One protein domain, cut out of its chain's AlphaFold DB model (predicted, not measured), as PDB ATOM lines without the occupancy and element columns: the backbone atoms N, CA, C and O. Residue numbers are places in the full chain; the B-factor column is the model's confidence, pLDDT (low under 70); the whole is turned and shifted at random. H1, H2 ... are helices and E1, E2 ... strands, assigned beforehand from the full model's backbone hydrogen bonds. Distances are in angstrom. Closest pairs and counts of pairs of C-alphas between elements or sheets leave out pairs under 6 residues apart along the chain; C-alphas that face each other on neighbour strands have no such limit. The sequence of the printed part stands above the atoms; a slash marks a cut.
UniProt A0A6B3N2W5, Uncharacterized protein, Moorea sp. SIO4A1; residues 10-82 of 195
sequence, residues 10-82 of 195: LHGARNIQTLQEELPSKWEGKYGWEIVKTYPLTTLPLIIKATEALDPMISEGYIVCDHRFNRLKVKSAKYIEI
ATOM      1  N   LEU A  10      -3.733  43.029  31.607       93.44
ATOM      2  CA  LEU A  10      -3.890  43.261  30.182       93.44
ATOM      3  C   LEU A  10      -2.513  43.319  29.508       93.44
ATOM      4  O   LEU A  10      -1.732  44.248  29.718       93.44
ATOM      5  N   HIS A  11      -2.224  42.329  28.662       92.38
ATOM      6  CA  HIS A  11      -0.957  42.222  27.926       92.38
ATOM      7  C   HIS A  11      -1.116  42.306  26.394       92.38
ATOM      8  O   HIS A  11      -0.142  42.185  25.641       92.38
ATOM      9  N   GLY A  12      -2.342  42.495  25.908       92.31
ATOM     10  CA  GLY A  12      -2.660  42.665  24.495       92.31
ATOM     11  C   GLY A  12      -4.155  42.878  24.288       92.31
ATOM     12  O   GLY A  12      -4.961  42.371  25.063       92.31
ATOM     13  N   ALA A  13      -4.511  43.615  23.241       93.19
ATOM     14  CA  ALA A  13      -5.886  43.794  22.797       93.19
ATOM     15  C   ALA A  13      -5.945  43.655  21.273       93.19
ATOM     16  O   ALA A  13      -4.993  44.006  20.572       93.19
ATOM     17  N   ARG A  14      -7.059  43.133  20.757       95.06
ATOM     18  CA  ARG A  14      -7.307  42.996  19.320       95.06
ATOM     19  C   ARG A  14      -8.741  43.391  19.019       95.06
ATOM     20  O   ARG A  14      -9.665  42.919  19.679       95.06
ATOM     21  N   ASN A  15      -8.922  44.235  18.013       93.94
ATOM     22  CA  ASN A  15     -10.244  44.597  17.531       93.94
ATOM     23  C   ASN A  15     -10.874  43.391  16.815       93.94
ATOM     24  O   ASN A  15     -10.279  42.832  15.899       93.94
ATOM     25  N   ILE A  16     -12.076  42.980  17.218       95.94
ATOM     26  CA  ILE A  16     -12.725  41.773  16.679       95.94
ATOM     27  C   ILE A  16     -13.244  41.936  15.243       95.94
ATOM     28  O   ILE A  16     -13.439  40.939  14.557       95.94
ATOM     29  N   GLN A  17     -13.471  43.170  14.788       96.81
ATOM     30  CA  GLN A  17     -13.973  43.462  13.445       96.81
ATOM     31  C   GLN A  17     -12.825  43.589  12.442       96.81
ATOM     32  O   GLN A  17     -12.895  43.034  11.351       96.81
ATOM     33  N   THR A  18     -11.758  44.308  12.805       95.81
ATOM     34  CA  THR A  18     -10.615  44.558  11.908       95.81
ATOM     35  C   THR A  18      -9.476  43.558  12.083       95.81
ATOM     36  O   THR A  18      -8.566  43.521  11.259       95.81
ATOM     37  N   LEU A  19      -9.494  42.780  13.172       93.44
ATOM     38  CA  LEU A  19      -8.423  41.882  13.620       93.44
ATOM     39  C   LEU A  19      -7.080  42.575  13.895       93.44
ATOM     40  O   LEU A  19      -6.085  41.902  14.167       93.44
ATOM     41  N   GLN A  20      -7.046  43.909  13.885       93.62
ATOM     42  CA  GLN A  20      -5.844  44.681  14.171       93.62
ATOM     43  C   GLN A  20      -5.560  44.705  15.672       93.62
ATOM     44  O   GLN A  20      -6.466  44.852  16.500       93.62
ATOM     45  N   GLU A  21      -4.285  44.546  16.019       95.06
ATOM     46  CA  GLU A  21      -3.824  44.614  17.400       95.06
ATOM     47  C   GLU A  21      -3.647  46.055  17.869       95.06
ATOM     48  O   GLU A  21      -3.305  46.968  17.114       95.06
ATOM     49  N   GLU A  22      -3.880  46.246  19.161       92.19
ATOM     50  CA  GLU A  22      -3.731  47.515  19.841       92.19
ATOM     51  C   GLU A  22      -2.757  47.381  21.010       92.19
ATOM     52  O   GLU A  22      -2.705  46.362  21.705       92.19
ATOM     53  N   LEU A  23      -1.983  48.442  21.242       90.19
ATOM     54  CA  LEU A  23      -1.106  48.512  22.403       90.19
ATOM     55  C   LEU A  23      -1.948  48.540  23.690       90.19
ATOM     56  O   LEU A  23      -2.901  49.322  23.758       90.19
ATOM     57  N   PRO A  24      -1.575  47.773  24.735       90.88
ATOM     58  CA  PRO A  24      -2.278  47.784  26.020       90.88
ATOM     59  C   PRO A  24      -2.410  49.178  26.641       90.88
ATOM     60  O   PRO A  24      -3.414  49.467  27.280       90.88
ATOM     61  N   SER A  25      -1.444  50.069  26.398       88.81
ATOM     62  CA  SER A  25      -1.467  51.453  26.887       88.81
ATOM     63  C   SER A  25      -2.676  52.260  26.397       88.81
ATOM     64  O   SER A  25      -3.136  53.148  27.104       88.81
ATOM     65  N   LYS A  26      -3.269  51.930  25.239       89.44
ATOM     66  CA  LYS A  26      -4.521  52.566  24.766       89.44
ATOM     67  C   LYS A  26      -5.729  52.286  25.672       89.44
ATOM     68  O   LYS A  26      -6.755  52.972  25.583       89.44
ATOM     69  N   TRP A  27      -5.611  51.256  26.500       89.12
ATOM     70  CA  TRP A  27      -6.644  50.747  27.392       89.12
ATOM     71  C   TRP A  27      -6.285  50.954  28.868       89.12
ATOM     72  O   TRP A  27      -7.058  50.556  29.736       89.12
ATOM     73  N   GLU A  28      -5.152  51.597  29.162       85.12
ATOM     74  CA  GLU A  28      -4.740  51.923  30.526       85.12
ATOM     75  C   GLU A  28      -5.799  52.791  31.220       85.12
ATOM     76  O   GLU A  28      -6.330  53.740  30.641       85.12
ATOM     77  N   GLY A  29      -6.167  52.418  32.449       78.31
ATOM     78  CA  GLY A  29      -7.196  53.109  33.231       78.31
ATOM     79  C   GLY A  29      -8.636  52.900  32.743       78.31
ATOM     80  O   GLY A  29      -9.576  53.259  33.454       78.31
ATOM     81  N   LYS A  30      -8.853  52.275  31.578       83.94
ATOM     82  CA  LYS A  30     -10.196  51.897  31.122       83.94
ATOM     83  C   LYS A  30     -10.620  50.594  31.783       83.94
ATOM     84  O   LYS A  30      -9.837  49.654  31.877       83.94
ATOM     85  N   TYR A  31     -11.876  50.535  32.223       85.31
ATOM     86  CA  TYR A  31     -12.503  49.335  32.799       85.31
ATOM     87  C   TYR A  31     -11.756  48.715  34.001       85.31
ATOM     88  O   TYR A  31     -12.014  47.570  34.354       85.31
ATOM     89  N   GLY A  32     -10.845  49.463  34.635       85.94
ATOM     90  CA  GLY A  32     -10.086  49.006  35.800       85.94
ATOM     91  C   GLY A  32      -8.970  47.994  35.504       85.94
ATOM     92  O   GLY A  32      -8.529  47.317  36.429       85.94
ATOM     93  N   TRP A  33      -8.507  47.866  34.255       87.94
ATOM     94  CA  TRP A  33      -7.442  46.915  33.916       87.94
ATOM     95  C   TRP A  33      -6.060  47.368  34.411       87.94
ATOM     96  O   TRP A  33      -5.606  48.469  34.094       87.94
ATOM     97  N   GLU A  34      -5.350  46.478  35.113       90.06
ATOM     98  CA  GLU A  34      -3.898  46.587  35.308       90.06
ATOM     99  C   GLU A  34      -3.200  46.227  33.980       90.06
ATOM    100  O   GLU A  34      -3.523  45.207  33.367       90.06
ATOM    101  N   ILE A  35      -2.242  47.035  33.515       92.38
ATOM    102  CA  ILE A  35      -1.502  46.761  32.272       92.38
ATOM    103  C   ILE A  35      -0.159  46.085  32.546       92.38
ATOM    104  O   ILE A  35       0.481  46.303  33.576       92.38
ATOM    105  N   VAL A  36       0.290  45.258  31.601       92.19
ATOM    106  CA  VAL A  36       1.617  44.640  31.676       92.19
ATOM    107  C   VAL A  36       2.711  45.709  31.646       92.19
ATOM    108  O   VAL A  36       2.657  46.663  30.869       92.19
ATOM    109  N   LYS A  37       3.744  45.533  32.472       91.25
ATOM    110  CA  LYS A  37       4.900  46.432  32.485       91.25
ATOM    111  C   LYS A  37       5.704  46.298  31.190       91.25
ATOM    112  O   LYS A  37       6.032  45.191  30.768       91.25
ATOM    113  N   THR A  38       6.054  47.434  30.598       91.75
ATOM    114  CA  THR A  38       6.876  47.523  29.387       91.75
ATOM    115  C   THR A  38       8.268  48.057  29.720       91.75
ATOM    116  O   THR A  38       8.463  48.752  30.718       91.75
ATOM    117  N   TYR A  39       9.255  47.689  28.903       91.12
ATOM    118  CA  TYR A  39      10.653  48.064  29.095       91.12
ATOM    119  C   TYR A  39      11.234  48.545  27.760       91.12
ATOM    120  O   TYR A  39      11.001  47.886  26.743       91.12
ATOM    121  N   PRO A  40      11.998  49.652  27.730       90.31
ATOM    122  CA  PRO A  40      12.558  50.214  26.501       90.31
ATOM    123  C   PRO A  40      13.829  49.461  26.064       90.31
ATOM    124  O   PRO A  40      14.910  50.036  25.967       90.31
ATOM    125  N   LEU A  41      13.720  48.149  25.841       89.06
ATOM    126  CA  LEU A  41      14.823  47.303  25.378       89.06
ATOM    127  C   LEU A  41      14.799  47.220  23.850       89.06
ATOM    128  O   LEU A  41      13.799  46.807  23.268       89.06
ATOM    129  N   THR A  42      15.895  47.608  23.199       88.25
ATOM    130  CA  THR A  42      15.936  47.801  21.737       88.25
ATOM    131  C   THR A  42      16.824  46.808  20.993       88.25
ATOM    132  O   THR A  42      16.781  46.759  19.767       88.25
ATOM    133  N   THR A  43      17.621  45.999  21.699       89.56
ATOM    134  CA  THR A  43      18.537  45.031  21.080       89.56
ATOM    135  C   THR A  43      18.472  43.676  21.776       89.56
ATOM    136  O   THR A  43      18.268  43.591  22.988       89.56
ATOM    137  N   LEU A  44      18.676  42.600  21.010       86.50
ATOM    138  CA  LEU A  44      18.666  41.237  21.542       86.50
ATOM    139  C   LEU A  44      19.684  41.025  22.684       86.50
ATOM    140  O   LEU A  44      19.281  40.462  23.700       86.50
ATOM    141  N   PRO A  45      20.941  41.522  22.614       91.19
ATOM    142  CA  PRO A  45      21.884  41.390  23.728       91.19
ATOM    143  C   PRO A  45      21.405  42.056  25.024       91.19
ATOM    144  O   PRO A  45      21.574  41.492  26.102       91.19
ATOM    145  N   LEU A  46      20.764  43.230  24.937       91.62
ATOM    146  CA  LEU A  46      20.183  43.890  26.112       91.62
ATOM    147  C   LEU A  46      19.029  43.078  26.701       91.62
ATOM    148  O   LEU A  46      18.903  42.993  27.919       91.62
ATOM    149  N   ILE A  47      18.209  42.465  25.845       91.19
ATOM    150  CA  ILE A  47      17.093  41.618  26.274       91.19
ATOM    151  C   ILE A  47      17.610  40.354  26.969       91.19
ATOM    152  O   ILE A  47      17.122  40.025  28.047       91.19
ATOM    153  N   ILE A  48      18.623  39.684  26.407       88.19
ATOM    154  CA  ILE A  48      19.249  38.501  27.021       88.19
ATOM    155  C   ILE A  48      19.825  38.865  28.393       88.19
ATOM    156  O   ILE A  48      19.459  38.249  29.392       88.19
ATOM    157  N   LYS A  49      20.615  39.938  28.476       91.69
ATOM    158  CA  LYS A  49      21.165  40.411  29.753       91.69
ATOM    159  C   LYS A  49      20.071  40.753  30.772       91.69
ATOM    160  O   LYS A  49      20.210  40.472  31.957       91.69
ATOM    161  N   ALA A  50      18.954  41.330  30.326       92.00
ATOM    162  CA  ALA A  50      17.815  41.588  31.202       92.00
ATOM    163  C   ALA A  50      17.183  40.286  31.725       92.00
ATOM    164  O   ALA A  50      16.757  40.249  32.876       92.00
ATOM    165  N   THR A  51      17.140  39.212  30.923       90.56
ATOM    166  CA  THR A  51      16.618  37.909  31.380       90.56
ATOM    167  C   THR A  51      17.500  37.209  32.412       90.56
ATOM    168  O   THR A  51      16.974  36.453  33.227       90.56
ATOM    169  N   GLU A  52      18.808  37.470  32.420       87.69
ATOM    170  CA  GLU A  52      19.744  36.925  33.417       87.69
ATOM    171  C   GLU A  52      19.522  37.524  34.811       87.69
ATOM    172  O   GLU A  52      19.735  36.850  35.817       87.69
ATOM    173  N   ALA A  53      19.058  38.775  34.868       88.56
ATOM    174  CA  ALA A  53      18.750  39.484  36.108       88.56
ATOM    175  C   ALA A  53      17.353  39.162  36.672       88.56
ATOM    176  O   ALA A  53      16.986  39.667  37.734       88.56
ATOM    177  N   LEU A  54      16.544  38.365  35.962       88.12
ATOM    178  CA  LEU A  54      15.228  37.959  36.442       88.12
ATOM    179  C   LEU A  54      15.352  36.891  37.526       88.12
ATOM    180  O   LEU A  54      16.094  35.925  37.374       88.12
ATOM    181  N   ASP A  55      14.529  37.019  38.566       82.56
ATOM    182  CA  ASP A  55      14.245  35.901  39.459       82.56
ATOM    183  C   ASP A  55      13.396  34.863  38.695       82.56
ATOM    184  O   ASP A  55      12.234  35.146  38.359       82.56
ATOM    185  N   PRO A  56      13.935  33.660  38.422       81.75
ATOM    186  CA  PRO A  56      13.260  32.644  37.623       81.75
ATOM    187  C   PRO A  56      12.073  31.990  38.361       81.75
ATOM    188  O   PRO A  56      11.274  31.274  37.755       81.75
ATOM    189  N   MET A  57      11.888  32.240  39.661       74.62
ATOM    190  CA  MET A  57      10.705  31.794  40.409       74.62
ATOM    191  C   MET A  57       9.514  32.746  40.250       74.62
ATOM    192  O   MET A  57       8.350  32.319  40.360       74.62
ATOM    193  N   ILE A  58       9.800  34.013  39.943       81.31
ATOM    194  CA  ILE A  58       8.820  35.093  39.811       81.31
ATOM    195  C   ILE A  58       8.499  35.380  38.343       81.31
ATOM    196  O   ILE A  58       7.330  35.581  38.019       81.31
ATOM    197  N   SER A  59       9.495  35.372  37.452       85.12
ATOM    198  CA  SER A  59       9.328  35.744  36.044       85.12
ATOM    199  C   SER A  59       9.895  34.691  35.094       85.12
ATOM    200  O   SER A  59      10.973  34.151  35.307       85.12
ATOM    201  N   GLU A  60       9.169  34.432  34.009       88.38
ATOM    202  CA  GLU A  60       9.603  33.533  32.934       88.38
ATOM    203  C   GLU A  60      10.593  34.197  31.973       88.38
ATOM    204  O   GLU A  60      11.493  33.543  31.444       88.38
ATOM    205  N   GLY A  61      10.427  35.496  31.734       91.19
ATOM    206  CA  GLY A  61      11.144  36.208  30.689       91.19
ATOM    207  C   GLY A  61      10.366  37.402  30.156       91.19
ATOM    208  O   GLY A  61       9.508  37.966  30.835       91.19
ATOM    209  N   TYR A  62      10.657  37.762  28.910       93.31
ATOM    210  CA  TYR A  62      10.053  38.889  28.212       93.31
ATOM    211  C   TYR A  62       9.351  38.458  26.926       93.31
ATOM    212  O   TYR A  62       9.694  37.457  26.293       93.31
ATOM    213  N   ILE A  63       8.381  39.270  26.514       92.38
ATOM    214  CA  ILE A  63       7.792  39.222  25.177       92.38
ATOM    215  C   ILE A  63       8.292  40.454  24.431       92.38
ATOM    216  O   ILE A  63       8.033  41.583  24.845       92.38
ATOM    217  N   VAL A  64       9.001  40.227  23.335       92.31
ATOM    218  CA  VAL A  64       9.426  41.263  22.395       92.31
ATOM    219  C   VAL A  64       8.340  41.393  21.342       92.31
ATOM    220  O   VAL A  64       7.849  40.379  20.851       92.31
ATOM    221  N   CYS A  65       7.950  42.621  21.020       91.50
ATOM    222  CA  CYS A  65       6.904  42.922  20.052       91.50
ATOM    223  C   CYS A  65       7.434  43.964  19.069       91.50
ATOM    224  O   CYS A  65       7.884  45.026  19.500       91.50
ATOM    225  N   ASP A  66       7.400  43.667  17.772       90.88
ATOM    226  CA  ASP A  66       7.775  44.639  16.745       90.88
ATOM    227  C   ASP A  66       6.608  45.581  16.393       90.88
ATOM    228  O   ASP A  66       5.496  45.479  16.921       90.88
ATOM    229  N   HIS A  67       6.858  46.510  15.468       89.44
ATOM    230  CA  HIS A  67       5.868  47.495  15.026       89.44
ATOM    231  C   HIS A  67       4.695  46.894  14.224       89.44
ATOM    232  O   HIS A  67       3.708  47.586  13.972       89.44
ATOM    233  N   ARG A  68       4.803  45.637  13.779       90.81
ATOM    234  CA  ARG A  68       3.747  44.880  13.088       90.81
ATOM    235  C   ARG A  68       3.033  43.909  14.033       90.81
ATOM    236  O   ARG A  68       2.242  43.101  13.561       90.81
ATOM    237  N   PHE A  69       3.295  43.994  15.338       92.44
ATOM    238  CA  PHE A  69       2.798  43.073  16.359       92.44
ATOM    239  C   PHE A  69       3.278  41.618  16.213       92.44
ATOM    240  O   PHE A  69       2.701  40.710  16.815       92.44
ATOM    241  N   ASN A  70       4.385  41.374  15.503       91.88
ATOM    242  CA  ASN A  70       5.064  40.082  15.584       91.88
ATOM    243  C   ASN A  70       5.721  39.949  16.957       91.88
ATOM    244  O   ASN A  70       6.354  40.889  17.447       91.88
ATOM    245  N   ARG A  71       5.579  38.774  17.580       91.56
ATOM    246  CA  ARG A  71       6.035  38.538  18.954       91.56
ATOM    247  C   ARG A  71       7.070  37.427  19.028       91.56
ATOM    248  O   ARG A  71       6.885  36.361  18.450       91.56
ATOM    249  N   LEU A  72       8.105  37.651  19.830       90.88
ATOM    250  CA  LEU A  72       9.091  36.643  20.206       90.88
ATOM    251  C   LEU A  72       9.168  36.562  21.732       90.88
ATOM    252  O   LEU A  72       9.258  37.580  22.415       90.88
ATOM    253  N   LYS A  73       9.114  35.346  22.279       89.94
ATOM    254  CA  LYS A  73       9.293  35.110  23.716       89.94
ATOM    255  C   LYS A  73      10.770  34.848  23.988       89.94
ATOM    256  O   LYS A  73      11.321  33.901  23.435       89.94
ATOM    257  N   VAL A  74      11.386  35.648  24.848       90.81
ATOM    258  CA  VAL A  74      12.746  35.408  25.349       90.81
ATOM    259  C   VAL A  74      12.618  34.977  26.799       90.81
ATOM    260  O   VAL A  74      12.277  35.792  27.655       90.81
ATOM    261  N   LYS A  75      12.832  33.690  27.067       87.06
ATOM    262  CA  LYS A  75      12.759  33.136  28.421       87.06
ATOM    263  C   LYS A  75      14.139  33.148  29.071       87.06
ATOM    264  O   LYS A  75      15.138  32.968  28.381       87.06
ATOM    265  N   SER A  76      14.182  33.323  30.388       89.19
ATOM    266  CA  SER A  76      15.413  33.144  31.163       89.19
ATOM    267  C   SER A  76      15.869  31.685  31.092       89.19
ATOM    268  O   SER A  76      15.049  30.781  31.276       89.19
ATOM    269  N   ALA A  77      17.163  31.446  30.861       82.94
ATOM    270  CA  ALA A  77      17.737  30.097  30.857       82.94
ATOM    271  C   ALA A  77      17.448  29.367  32.182       82.94
ATOM    272  O   ALA A  77      16.887  28.272  32.172       82.94
ATOM    273  N   LYS A  78      17.651  30.060  33.311       81.06
ATOM    274  CA  LYS A  78      17.335  29.557  34.655       81.06
ATOM    275  C   LYS A  78      15.855  29.196  34.816       81.06
ATOM    276  O   LYS A  78      15.520  28.196  35.438       81.06
ATOM    277  N   TYR A  79      14.933  29.977  34.238       82.06
ATOM    278  CA  TYR A  79      13.508  29.615  34.261       82.06
ATOM    279  C   TYR A  79      13.240  28.337  33.466       82.06
ATOM    280  O   TYR A  79      12.446  27.509  33.910       82.06
ATOM    281  N   ILE A  80      13.855  28.177  32.290       78.69
ATOM    282  CA  ILE A  80      13.672  26.977  31.463       78.69
ATOM    283  C   ILE A  80      14.163  25.746  32.224       78.69
ATOM    284  O   ILE A  80      13.424  24.764  32.298       78.69
ATOM    285  N   GLU A  81      15.336  25.825  32.850       74.38
ATOM    286  CA  GLU A  81      15.878  24.776  33.721       74.38
ATOM    287  C   GLU A  81      14.893  24.445  34.854       74.38
ATOM    288  O   GLU A  81      14.521  23.287  35.035       74.38
ATOM    289  N   ILE A  82      14.340  25.458  35.537       69.62
ATOM    290  CA  ILE A  82      13.293  25.295  36.567       69.62
ATOM    291  C   ILE A  82      11.993  24.697  36.036       69.62
ATOM    292  O   ILE A  82      11.360  23.884  36.715       69.62
TER     293      ILE A  82
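What this domain is: This is residues 10 to 82 of the 195 residues of an uncharacterized protein of Moorea sp. SIO4A1 (UniProt A0A6B3N2W5). With little regular structure, this is a loose, two-ended shape: at one end a mostly looped part, residues 10 to 35 with the short H1, and at the other the hairpin E1 E2, with H2 packed near its open end and H3 beyond. The printed part has 73 residues, 29 of them in named elements, in the order H1, H2, E1, E2, H3; the class is mixed. The sheet, E1 - E2, is antiparallel. The radius of gyration of the C-alphas is 14.2 A, and the spans are 40 by 26 by 20 A.

Where its parts are: H1, residues 24 to 27, begins at C-alpha (-2.278, 47.784, 26.020) and is 5.5 A long. H2 is residues 44 to 52, 12.7 A; E1 residues 61 to 65, 13.3 A; E2 residues 71 to 75, 12.8 A. H3, residues 77 to 82, 8.7 A, ends at C-alpha (13.293, 25.295, 36.567).

How they stand to each other: Residues 13 to 14 pair with 21 to 22, antiparallel. H1 is apart from the other named elements. The closest C-alphas of H2 and E1, Thr 51 and Gly 61, are 5.8 A apart. In the hairpin E1 and E2, N 62 and O 74 are 2.8 A apart. H2 and H3 only just touch, with 3 pairs of C-alphas within 8 A, the closest Glu 52 and Ala 77 at 7.6 A. In H2 and H3 every O i to N i+4 pair is within hydrogen-bond range; H1 is too short for one.

The domain as a whole: The two farthest C-alphas, Gln 17 and Glu 81, are 40.6 A apart. The printed part has no cut. The link H1 to H2 is long, with 16 residues. Residue 82 is under 70 in pLDDT.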